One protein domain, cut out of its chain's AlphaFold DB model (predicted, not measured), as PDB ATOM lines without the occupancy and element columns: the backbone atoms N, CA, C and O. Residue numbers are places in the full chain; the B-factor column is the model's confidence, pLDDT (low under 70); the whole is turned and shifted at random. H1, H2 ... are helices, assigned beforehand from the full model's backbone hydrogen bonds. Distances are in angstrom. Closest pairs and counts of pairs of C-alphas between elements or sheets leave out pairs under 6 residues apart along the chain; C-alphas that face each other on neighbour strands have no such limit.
ATOM      1  N   LEU A  10     -16.467 -14.919   1.764       95.62
ATOM      2  CA  LEU A  10     -15.990 -13.537   1.869       95.62
ATOM      3  C   LEU A  10     -14.470 -13.415   1.620       95.62
ATOM      4  O   LEU A  10     -14.029 -12.568   0.845       95.62
ATOM      5  N   ALA A  11     -13.662 -14.310   2.198       95.88
ATOM      6  CA  ALA A  11     -12.216 -14.352   1.959       95.88
ATOM      7  C   ALA A  11     -11.884 -14.694   0.493       95.88
ATOM      8  O   ALA A  11     -10.990 -14.085  -0.105       95.88
ATOM      9  N   PHE A  12     -12.652 -15.603  -0.120       96.62
ATOM     10  CA  PHE A  12     -12.540 -15.893  -1.550       96.62
ATOM     11  C   PHE A  12     -12.842 -14.658  -2.416       96.62
ATOM     12  O   PHE A  12     -12.102 -14.403  -3.370       96.62
ATOM     13  N   LEU A  13     -13.855 -13.851  -2.067       95.56
ATOM     14  CA  LEU A  13     -14.179 -12.609  -2.782       95.56
ATOM     15  C   LEU A  13     -12.999 -11.628  -2.760       95.56
ATOM     16  O   LEU A  13     -12.602 -11.122  -3.810       95.56
ATOM     17  N   TYR A  14     -12.385 -11.397  -1.596       96.06
ATOM     18  CA  TYR A  14     -11.220 -10.510  -1.498       96.06
ATOM     19  C   TYR A  14     -10.009 -11.043  -2.274       96.06
ATOM     20  O   TYR A  14      -9.362 -10.283  -3.000       96.06
ATOM     21  N   ARG A  15      -9.735 -12.354  -2.214       96.38
ATOM     22  CA  ARG A  15      -8.666 -12.986  -3.007       96.38
ATOM     23  C   ARG A  15      -8.917 -12.873  -4.514       96.38
ATOM     24  O   ARG A  15      -7.970 -12.682  -5.276       96.38
ATOM     25  N   LEU A  16     -10.173 -12.973  -4.949       95.44
ATOM     26  CA  LEU A  16     -10.590 -12.784  -6.338       95.44
ATOM     27  C   LEU A  16     -10.440 -11.324  -6.790       95.44
ATOM     28  O   LEU A  16      -9.924 -11.084  -7.881       95.44
ATOM     29  N   ASN A  17     -10.813 -10.357  -5.947       94.69
ATOM     30  CA  ASN A  17     -10.610  -8.929  -6.211       94.69
ATOM     31  C   ASN A  17      -9.115  -8.602  -6.374       94.69
ATOM     32  O   ASN A  17      -8.728  -8.017  -7.384       94.69
ATOM     33  N   LEU A  18      -8.271  -9.059  -5.442       95.25
ATOM     34  CA  LEU A  18      -6.820  -8.845  -5.485       95.25
ATOM     35  C   LEU A  18      -6.167  -9.493  -6.716       95.25
ATOM     36  O   LEU A  18      -5.267  -8.915  -7.322       95.25
ATOM     37  N   ALA A  19      -6.615 -10.688  -7.113       95.50
ATOM     38  CA  ALA A  19      -6.123 -11.348  -8.321       95.50
ATOM     39  C   ALA A  19      -6.521 -10.597  -9.603       95.50
ATOM     40  O   ALA A  19      -5.706 -10.488 -10.516       95.50
ATOM     41  N   ALA A  20      -7.736 -10.041  -9.665       94.44
ATOM     42  CA  ALA A  20      -8.165  -9.202 -10.781       94.44
ATOM     43  C   ALA A  20      -7.354  -7.898 -10.860       94.44
ATOM     44  O   ALA A  20      -6.914  -7.525 -11.944       94.44
ATOM     45  N   GLU A  21      -7.088  -7.248  -9.723       93.38
ATOM     46  CA  GLU A  21      -6.251  -6.044  -9.655       93.38
ATOM     47  C   GLU A  21      -4.803  -6.337 -10.099       93.38
ATOM     48  O   GLU A  21      -4.274  -5.621 -10.949       93.38
ATOM     49  N   ARG A  22      -4.203  -7.452  -9.651       95.19
ATOM     50  CA  ARG A  22      -2.879  -7.924 -10.121       95.19
ATOM     51  C   ARG A  22      -2.838  -8.277 -11.612       95.19
ATOM     52  O   ARG A  22      -1.796  -8.123 -12.236       95.19
ATOM     53  N   ALA A  23      -3.950  -8.732 -12.184       94.62
ATOM     54  CA  ALA A  23      -4.078  -9.035 -13.611       94.62
ATOM     55  C   ALA A  23      -4.434  -7.806 -14.479       94.62
ATOM     56  O   ALA A  23      -4.758  -7.965 -15.654       94.62
ATOM     57  N   GLY A  24      -4.450  -6.586 -13.918       92.25
ATOM     58  CA  GLY A  24      -4.846  -5.366 -14.638       92.25
ATOM     59  C   GLY A  24      -6.344  -5.286 -14.975       92.25
ATOM     60  O   GLY A  24      -6.783  -4.426 -15.745       92.25
ATOM     61  N   VAL A  25      -7.172  -6.167 -14.407       91.31
ATOM     62  CA  VAL A  25      -8.617  -6.219 -14.646       91.31
ATOM     63  C   VAL A  25      -9.322  -5.230 -13.718       91.31
ATOM     64  O   VAL A  25      -9.866  -5.583 -12.673       91.31
ATOM     65  N   TYR A  26      -9.363  -3.962 -14.134       90.81
ATOM     66  CA  TYR A  26     -10.085  -2.888 -13.441       90.81
ATOM     67  C   TYR A  26     -11.615  -3.044 -13.537       90.81
ATOM     68  O   TYR A  26     -12.304  -2.268 -14.205       90.81
ATOM     69  N   PHE A  27     -12.170  -4.048 -12.855       92.19
ATOM     70  CA  PHE A  27     -13.605  -4.346 -12.848       92.19
ATOM     71  C   PHE A  27     -14.444  -3.189 -12.283       92.19
ATOM     72  O   PHE A  27     -15.556  -2.958 -12.749       92.19
ATOM     73  N   ARG A  28     -13.906  -2.405 -11.335       91.12
ATOM     74  CA  ARG A  28     -14.618  -1.288 -10.685       91.12
ATOM     75  C   ARG A  28     -15.095  -0.218 -11.682       91.12
ATOM     76  O   ARG A  28     -16.212   0.273 -11.532       91.12
ATOM     77  N   LYS A  29     -14.296   0.076 -12.723       91.06
ATOM     78  CA  LYS A  29     -14.518   1.166 -13.700       91.06
ATOM     79  C   LYS A  29     -15.642   0.911 -14.720       91.06
ATOM     80  O   LYS A  29     -16.050   1.839 -15.404       91.06
ATOM     81  N   SER A  30     -16.140  -0.320 -14.867       93.12
ATOM     82  CA  SER A  30     -17.164  -0.657 -15.869       93.12
ATOM     83  C   SER A  30     -18.196  -1.615 -15.290       93.12
ATOM     84  O   SER A  30     -17.833  -2.693 -14.826       93.12
ATOM     85  N   SER A  31     -19.488  -1.271 -15.375       92.38
ATOM     86  CA  SER A  31     -20.562  -2.142 -14.867       92.38
ATOM     87  C   SER A  31     -20.530  -3.529 -15.517       92.38
ATOM     88  O   SER A  31     -20.621  -4.533 -14.820       92.38
ATOM     89  N   LYS A  32     -20.279  -3.610 -16.834       92.19
ATOM     90  CA  LYS A  32     -20.183  -4.886 -17.564       92.19
ATOM     91  C   LYS A  32     -19.018  -5.753 -17.065       92.19
ATOM     92  O   LYS A  32     -19.210  -6.951 -16.865       92.19
ATOM     93  N   LYS A  33     -17.842  -5.158 -16.804       93.81
ATOM     94  CA  LYS A  33     -16.689  -5.878 -16.223       93.81
ATOM     95  C   LYS A  33     -16.945  -6.277 -14.765       93.81
ATOM     96  O   LYS A  33     -16.612  -7.393 -14.384       93.81
ATOM     97  N   ARG A  34     -17.581  -5.412 -13.968       94.81
ATOM     98  CA  ARG A  34     -17.979  -5.700 -12.581       94.81
ATOM     99  C   ARG A  34     -18.957  -6.867 -12.500       94.81
ATOM    100  O   ARG A  34     -18.721  -7.799 -11.746       94.81
ATOM    101  N   GLU A  35     -19.994  -6.875 -13.331       93.62
ATOM    102  CA  GLU A  35     -20.922  -8.002 -13.423       93.62
ATOM    103  C   GLU A  35     -20.241  -9.298 -13.887       93.62
ATOM    104  O   GLU A  35     -20.552 -10.367 -13.372       93.62
ATOM    105  N   GLN A  36     -19.318  -9.239 -14.854       93.62
ATOM    106  CA  GLN A  36     -18.539 -10.415 -15.270       93.62
ATOM    107  C   GLN A  36     -17.679 -10.958 -14.123       93.62
ATOM    108  O   GLN A  36     -17.645 -12.167 -13.912       93.62
ATOM    109  N   HIS A  37     -17.042 -10.075 -13.353       95.31
ATOM    110  CA  HIS A  37     -16.252 -10.421 -12.170       95.31
ATOM    111  C   HIS A  37     -17.108 -11.062 -11.065       95.31
ATOM    112  O   HIS A  37     -16.732 -12.088 -10.504       95.31
ATOM    113  N   LEU A  38     -18.308 -10.531 -10.819       94.25
ATOM    114  CA  LEU A  38     -19.258 -11.076  -9.841       94.25
ATOM    115  C   LEU A  38     -19.882 -12.406 -10.310       94.25
ATOM    116  O   LEU A  38     -19.988 -13.344  -9.526       94.25
ATOM    117  N   ARG A  39     -20.189 -12.564 -11.605       93.69
ATOM    118  CA  ARG A  39     -20.558 -13.875 -12.180       93.69
ATOM    119  C   ARG A  39     -19.414 -14.885 -12.070       93.69
ATOM    120  O   ARG A  39     -19.657 -16.058 -11.800       93.69
ATOM    121  N   GLN A  40     -18.167 -14.444 -12.241       94.38
ATOM    122  CA  GLN A  40     -16.992 -15.292 -12.060       94.38
ATOM    123  C   GLN A  40     -16.821 -15.719 -10.596       94.38
ATOM    124  O   GLN A  40     -16.462 -16.872 -10.373       94.38
ATOM    125  N   PHE A  41     -17.122 -14.857  -9.619       95.06
ATOM    126  CA  PHE A  41     -17.202 -15.248  -8.208       95.06
ATOM    127  C   PHE A  41     -18.212 -16.383  -8.007       95.06
ATOM    128  O   PHE A  41     -17.818 -17.479  -7.615       95.06
ATOM    129  N   VAL A  42     -19.480 -16.160  -8.374       94.50
ATOM    130  CA  VAL A  42     -20.567 -17.132  -8.158       94.50
ATOM    131  C   VAL A  42     -20.291 -18.469  -8.858       94.50
ATOM    132  O   VAL A  42     -20.500 -19.526  -8.271       94.50
ATOM    133  N   ARG A  43     -19.726 -18.449 -10.074       94.50
ATOM    134  CA  ARG A  43     -19.341 -19.663 -10.818       94.50
ATOM    135  C   ARG A  43     -18.262 -20.509 -10.125       94.50
ATOM    136  O   ARG A  43     -18.166 -21.697 -10.408       94.50
ATOM    137  N   ASN A  44     -17.431 -19.905  -9.276       95.12
ATOM    138  CA  ASN A  44     -16.263 -20.538  -8.650       95.12
ATOM    139  C   ASN A  44     -16.433 -20.775  -7.133       95.12
ATOM    140  O   ASN A  44     -15.459 -21.147  -6.471       95.12
ATOM    141  N   LEU A  45     -17.637 -20.549  -6.593       94.69
ATOM    142  CA  LEU A  45     -18.006 -20.905  -5.222       94.69
ATOM    143  C   LEU A  45     -18.064 -22.426  -5.032       94.69
ATOM    144  O   LEU A  45     -18.476 -23.147  -5.937       94.69
ATOM    145  N   SER A  46     -17.701 -22.891  -3.836       93.31
ATOM    146  CA  SER A  46     -17.785 -24.300  -3.421       93.31
ATOM    147  C   SER A  46     -19.036 -24.639  -2.600       93.31
ATOM    148  O   SER A  46     -19.295 -25.808  -2.339       93.31
ATOM    149  N   ASP A  47     -19.772 -23.633  -2.120       92.12
ATOM    150  CA  ASP A  47     -21.031 -23.803  -1.382       92.12
ATOM    151  C   ASP A  47     -22.191 -23.705  -2.383       92.12
ATOM    152  O   ASP A  47     -22.554 -22.607  -2.805       92.12
ATOM    153  N   GLU A  48     -22.731 -24.851  -2.805       92.94
ATOM    154  CA  GLU A  48     -23.780 -24.917  -3.834       92.94
ATOM    155  C   GLU A  48     -25.071 -24.196  -3.399       92.94
ATOM    156  O   GLU A  48     -25.613 -23.409  -4.167       92.94
ATOM    157  N   SER A  49     -25.487 -24.322  -2.132       91.50
ATOM    158  CA  SER A  49     -26.669 -23.607  -1.609       91.50
ATOM    159  C   SER A  49     -26.499 -22.078  -1.608       91.50
ATOM    160  O   SER A  49     -27.431 -21.323  -1.899       91.50
ATOM    161  N   LEU A  50     -25.282 -21.587  -1.338       92.19
ATOM    162  CA  LEU A  50     -24.950 -20.169  -1.498       92.19
ATOM    163  C   LEU A  50     -24.973 -19.761  -2.968       92.19
ATOM    164  O   LEU A  50     -25.466 -18.694  -3.320       92.19
ATOM    165  N   LYS A  51     -24.407 -20.602  -3.828       94.38
ATOM    166  CA  LYS A  51     -24.281 -20.365  -5.261       94.38
ATOM    167  C   LYS A  51     -25.653 -20.292  -5.935       94.38
ATOM    168  O   LYS A  51     -25.845 -19.370  -6.716       94.38
ATOM    169  N   GLU A  52     -26.613 -21.143  -5.583       93.44
ATOM    170  CA  GLU A  52     -28.019 -21.033  -6.010       93.44
ATOM    171  C   GLU A  52     -28.651 -19.712  -5.548       93.44
ATOM    172  O   GLU A  52     -29.159 -18.937  -6.364       93.44
ATOM    173  N   THR A  53     -28.517 -19.392  -4.254       92.62
ATOM    174  CA  THR A  53     -29.022 -18.138  -3.670       92.62
ATOM    175  C   THR A  53     -28.481 -16.914  -4.422       92.62
ATOM    176  O   THR A  53     -29.238 -16.019  -4.795       92.62
ATOM    177  N   LEU A  54     -27.177 -16.883  -4.714       93.50
ATOM    178  CA  LEU A  54     -26.523 -15.781  -5.428       93.50
ATOM    179  C   LEU A  54     -26.765 -15.800  -6.946       93.50
ATOM    180  O   LEU A  54     -26.686 -14.744  -7.566       93.50
ATOM    181  N   GLN A  55     -27.076 -16.949  -7.557       92.19
ATOM    182  CA  GLN A  55     -27.460 -17.032  -8.975       92.19
ATOM    183  C   GLN A  55     -28.814 -16.370  -9.245       92.19
ATOM    184  O   GLN A  55     -28.985 -15.770 -10.306       92.19
ATOM    185  N   SER A  56     -29.741 -16.411  -8.279       89.75
ATOM    186  CA  SER A  56     -31.010 -15.673  -8.363       89.75
ATOM    187  C   SER A  56     -30.822 -14.148  -8.454       89.75
ATOM    188  O   SER A  56     -31.698 -13.436  -8.942       89.75
ATOM    189  N   HIS A  57     -29.675 -13.631  -7.995       90.00
ATOM    190  CA  HIS A  57     -29.441 -12.207  -7.778       90.00
ATOM    191  C   HIS A  57     -28.501 -11.567  -8.808       90.00
ATOM    192  O   HIS A  57     -27.400 -12.035  -9.105       90.00
ATOM    193  N   ARG A  58     -28.903 -10.393  -9.311       89.75
ATOM    194  CA  ARG A  58     -28.106  -9.580 -10.244       89.75
ATOM    195  C   ARG A  58     -27.360  -8.457  -9.525       89.75
ATOM    196  O   ARG A  58     -27.796  -7.308  -9.521       89.75
ATOM    197  N   PHE A  59     -26.202  -8.786  -8.960       90.56
ATOM    198  CA  PHE A  59     -25.348  -7.830  -8.247       90.56
ATOM    199  C   PHE A  59     -24.840  -6.688  -9.140       90.56
ATOM    200  O   PHE A  59     -24.046  -6.902 -10.060       90.56
ATOM    201  N   LYS A  60     -25.264  -5.453  -8.833       89.06
ATOM    202  CA  LYS A  60     -24.786  -4.230  -9.503       89.06
ATOM    203  C   LYS A  60     -23.542  -3.645  -8.832       89.06
ATOM    204  O   LYS A  60     -22.725  -3.036  -9.535       89.06
ATOM    205  N   LYS A  61     -23.363  -3.817  -7.516       92.25
ATOM    206  CA  LYS A  61     -22.174  -3.392  -6.753       92.25
ATOM    207  C   LYS A  61     -21.513  -4.601  -6.077       92.25
ATOM    208  O   LYS A  61     -22.140  -5.633  -5.872       92.25
ATOM    209  N   VAL A  62     -20.231  -4.463  -5.726       93.12
ATOM    210  CA  VAL A  62     -19.508  -5.492  -4.948       93.12
ATOM    211  C   VAL A  62     -19.904  -5.447  -3.471       93.12
ATOM    212  O   VAL A  62     -20.006  -6.496  -2.852       93.12
ATOM    213  N   ALA A  63     -20.201  -4.255  -2.940       94.00
ATOM    214  CA  ALA A  63     -20.647  -4.064  -1.558       94.00
ATOM    215  C   ALA A  63     -21.944  -4.834  -1.243       94.00
ATOM    216  O   ALA A  63     -22.032  -5.456  -0.193       94.00
ATOM    217  N   ASP A  64     -22.907  -4.862  -2.173       94.06
ATOM    218  CA  ASP A  64     -24.170  -5.600  -2.013       94.06
ATOM    219  C   ASP A  64     -23.912  -7.110  -1.818       94.06
ATOM    220  O   ASP A  64     -24.499  -7.747  -0.947       94.06
ATOM    221  N   LEU A  65     -22.985  -7.679  -2.601       94.44
ATOM    222  CA  LEU A  65     -22.545  -9.068  -2.442       94.44
ATOM    223  C   LEU A  65     -21.798  -9.261  -1.114       94.44
ATOM    224  O   LEU A  65     -22.051 -10.225  -0.400       94.44
ATOM    225  N   GLU A  66     -20.879  -8.354  -0.782       95.69
ATOM    226  CA  GLU A  66     -20.088  -8.400   0.451       95.69
ATOM    227  C   GLU A  66     -20.976  -8.395   1.708       95.69
ATOM    228  O   GLU A  66     -20.721  -9.155   2.639       95.69
ATOM    229  N   TYR A  67     -22.050  -7.600   1.703       95.81
ATOM    230  CA  TYR A  67     -23.049  -7.548   2.770       95.81
ATOM    231  C   TYR A  67     -23.752  -8.898   2.972       95.81
ATOM    232  O   TYR A  67     -23.765  -9.420   4.085       95.81
ATOM    233  N   ILE A  68     -24.256  -9.518   1.897       94.06
ATOM    234  CA  ILE A  68     -24.906 -10.841   1.969       94.06
ATOM    235  C   ILE A  68     -23.925 -11.915   2.462       94.06
ATOM    236  O   ILE A  68     -24.294 -12.782   3.256       94.06
ATOM    237  N   LEU A  69     -22.663 -11.859   2.022       94.50
ATOM    238  CA  LEU A  69     -21.631 -12.796   2.473       94.50
ATOM    239  C   LEU A  69     -21.304 -12.634   3.964       94.50
ATOM    240  O   LEU A  69     -21.114 -13.648   4.630       94.50
ATOM    241  N   LYS A  70     -21.273 -11.399   4.485       95.00
ATOM    242  CA  LYS A  70     -21.100 -11.116   5.921       95.00
ATOM    243  C   LYS A  70     -22.273 -11.657   6.738       95.00
ATOM    244  O   LYS A  70     -22.052 -12.457   7.638       95.00
ATOM    245  N   GLN A  71     -23.506 -11.323   6.355       93.06
ATOM    246  CA  GLN A  71     -24.723 -11.794   7.027       93.06
ATOM    247  C   GLN A  71     -24.806 -13.327   7.095       93.06
ATOM    248  O   GLN A  71     -25.084 -13.896   8.146       93.06
ATOM    249  N   ARG A  72     -24.486 -14.033   6.003       89.25
ATOM    250  CA  ARG A  72     -24.490 -15.507   6.008       89.25
ATOM    251  C   ARG A  72     -23.308 -16.126   6.762       89.25
ATOM    252  O   ARG A  72     -23.371 -17.299   7.121       89.25
ATOM    253  N   GLU A  73     -22.224 -15.385   6.976       87.62
ATOM    254  CA  GLU A  73     -21.121 -15.819   7.837       87.62
ATOM    255  C   GLU A  73     -21.460 -15.646   9.323       87.62
ATOM    256  O   GLU A  73     -21.105 -16.509  10.120       87.62
ATOM    257  N   GLU A  74     -22.161 -14.568   9.671       87.88
ATOM    258  CA  GLU A  74     -22.651 -14.253  11.017       87.88
ATOM    259  C   GLU A  74     -23.698 -15.276  11.485       87.88
ATOM    260  O   GLU A  74     -23.496 -15.929  12.506       87.88
ATOM    261  N   LEU A  75     -24.718 -15.559  10.663       83.94
ATOM    262  CA  LEU A  75     -25.703 -16.619  10.942       83.94
ATOM    263  C   LEU A  75     -25.041 -17.995  11.154       83.94
ATOM    264  O   LEU A  75     -25.382 -18.714  12.086       83.94
ATOM    265  N   ARG A  76     -24.021 -18.340  10.351       77.31
ATOM    266  CA  ARG A  76     -23.260 -19.596  10.518       77.31
ATOM    267  C   ARG A  76     -22.379 -19.643  11.772       77.31
ATOM    268  O   ARG A  76     -21.891 -20.726  12.094       77.31
ATOM    269  N   GLN A  77     -22.101 -18.507  12.412       67.25
ATOM    270  CA  GLN A  77     -21.392 -18.467  13.693       67.25
ATOM    271  C   GLN A  77     -22.364 -18.669  14.857       67.25
ATOM    272  O   GLN A  77     -22.047 -19.459  15.737       67.25
ATOM    273  N   GLU A  78     -23.558 -18.072  14.800       59.84
ATOM    274  CA  GLU A  78     -24.625 -18.280  15.796       59.84
ATOM    275  C   GLU A  78     -25.192 -19.715  15.773       59.84
ATOM    276  O   GLU A  78     -25.472 -20.288  16.823       59.84
ATOM    277  N   ASP A  79     -25.280 -20.345  14.593       59.66
ATOM    278  CA  ASP A  79     -25.621 -21.774  14.450       59.66
ATOM    279  C   ASP A  79     -24.531 -22.717  15.010       59.66
ATOM    280  O   ASP A  79     -24.749 -23.926  15.157       59.66
ATOM    281  N   SER A  80     -23.332 -22.203  15.306       54.41
ATOM    282  CA  SER A  80     -22.339 -22.963  16.056       54.41
ATOM    283  C   SER A  80     -22.772 -22.964  17.522       54.41
ATOM    284  O   SER A  80     -22.843 -21.886  18.114       54.41
TER     285      SER A  80
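AT A GLANCE: This is residues 10 to 80 of the 183 residues of an uncharacterized protein of Phytophthora fragariae (UniProt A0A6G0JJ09). The longest helix, H4, and H1 make a narrow V, the first residues of H1 meeting H4 part-way along it, and a helical hairpin of H2 and H3 lies beside this V, with H2 close to both of its arms. Beyond the V, residues 74 to 80 stick out as a free tail. The printed part has 71 residues with four named helices, in the order H1, H2, H3, H4, and no named strand, and its class is all helix. It is compact, with a radius of gyration of the C-alphas of 12.5 A, and elongated, spanning 39 by 23 by 19 A.

IN THESE COORDINATES: Find C-alpha 62 at (-19.508, -5.492, -4.948); from there H4, residues 62 to 78, runs 24.9 A to C-alpha 78 at (-24.625, -18.280, 15.796). H1, residues 10 to 22, begins at C-alpha 10, (-15.990, -13.537, 1.869), and is 18.6 A long. H2 is residues 31 to 43, 18.0 A, and H3 residues 48 to 55, 10.1 A.

HOW THE PARTS SIT: Look first at residues 66 to 70, where H4 touches residues 10 to 13 of H1; the closest C-alphas, of Leu 10 and Leu 69, are 5.7 A apart, at a shallow tilt of 30 degrees, opposite ways. H2 is close but not clearly touching H1, with C-alphas 13 and 41 closest at 6.7 A, and H4, with C-alphas 38 and 62 at 7.4 A. H2 touches H3 with residues 42 to 43 alone, closest at the C-alphas of Val 42 and Lys 51, 5.7 A. H3 and H4 are near each other; H1 and H3 are apart. In H1, H2, H3 and H4 every O i to N i+4 pair is within hydrogen-bond range.

THE WHOLE: The C-alphas of Gly 24 and Ser 80 are the two farthest apart, 39.5 A. The printed part has no cut; the link H2 to H3 is tight and the other two are short. The mean pLDDT of the printed part is 91.1, with residues 77 to 80 under 70.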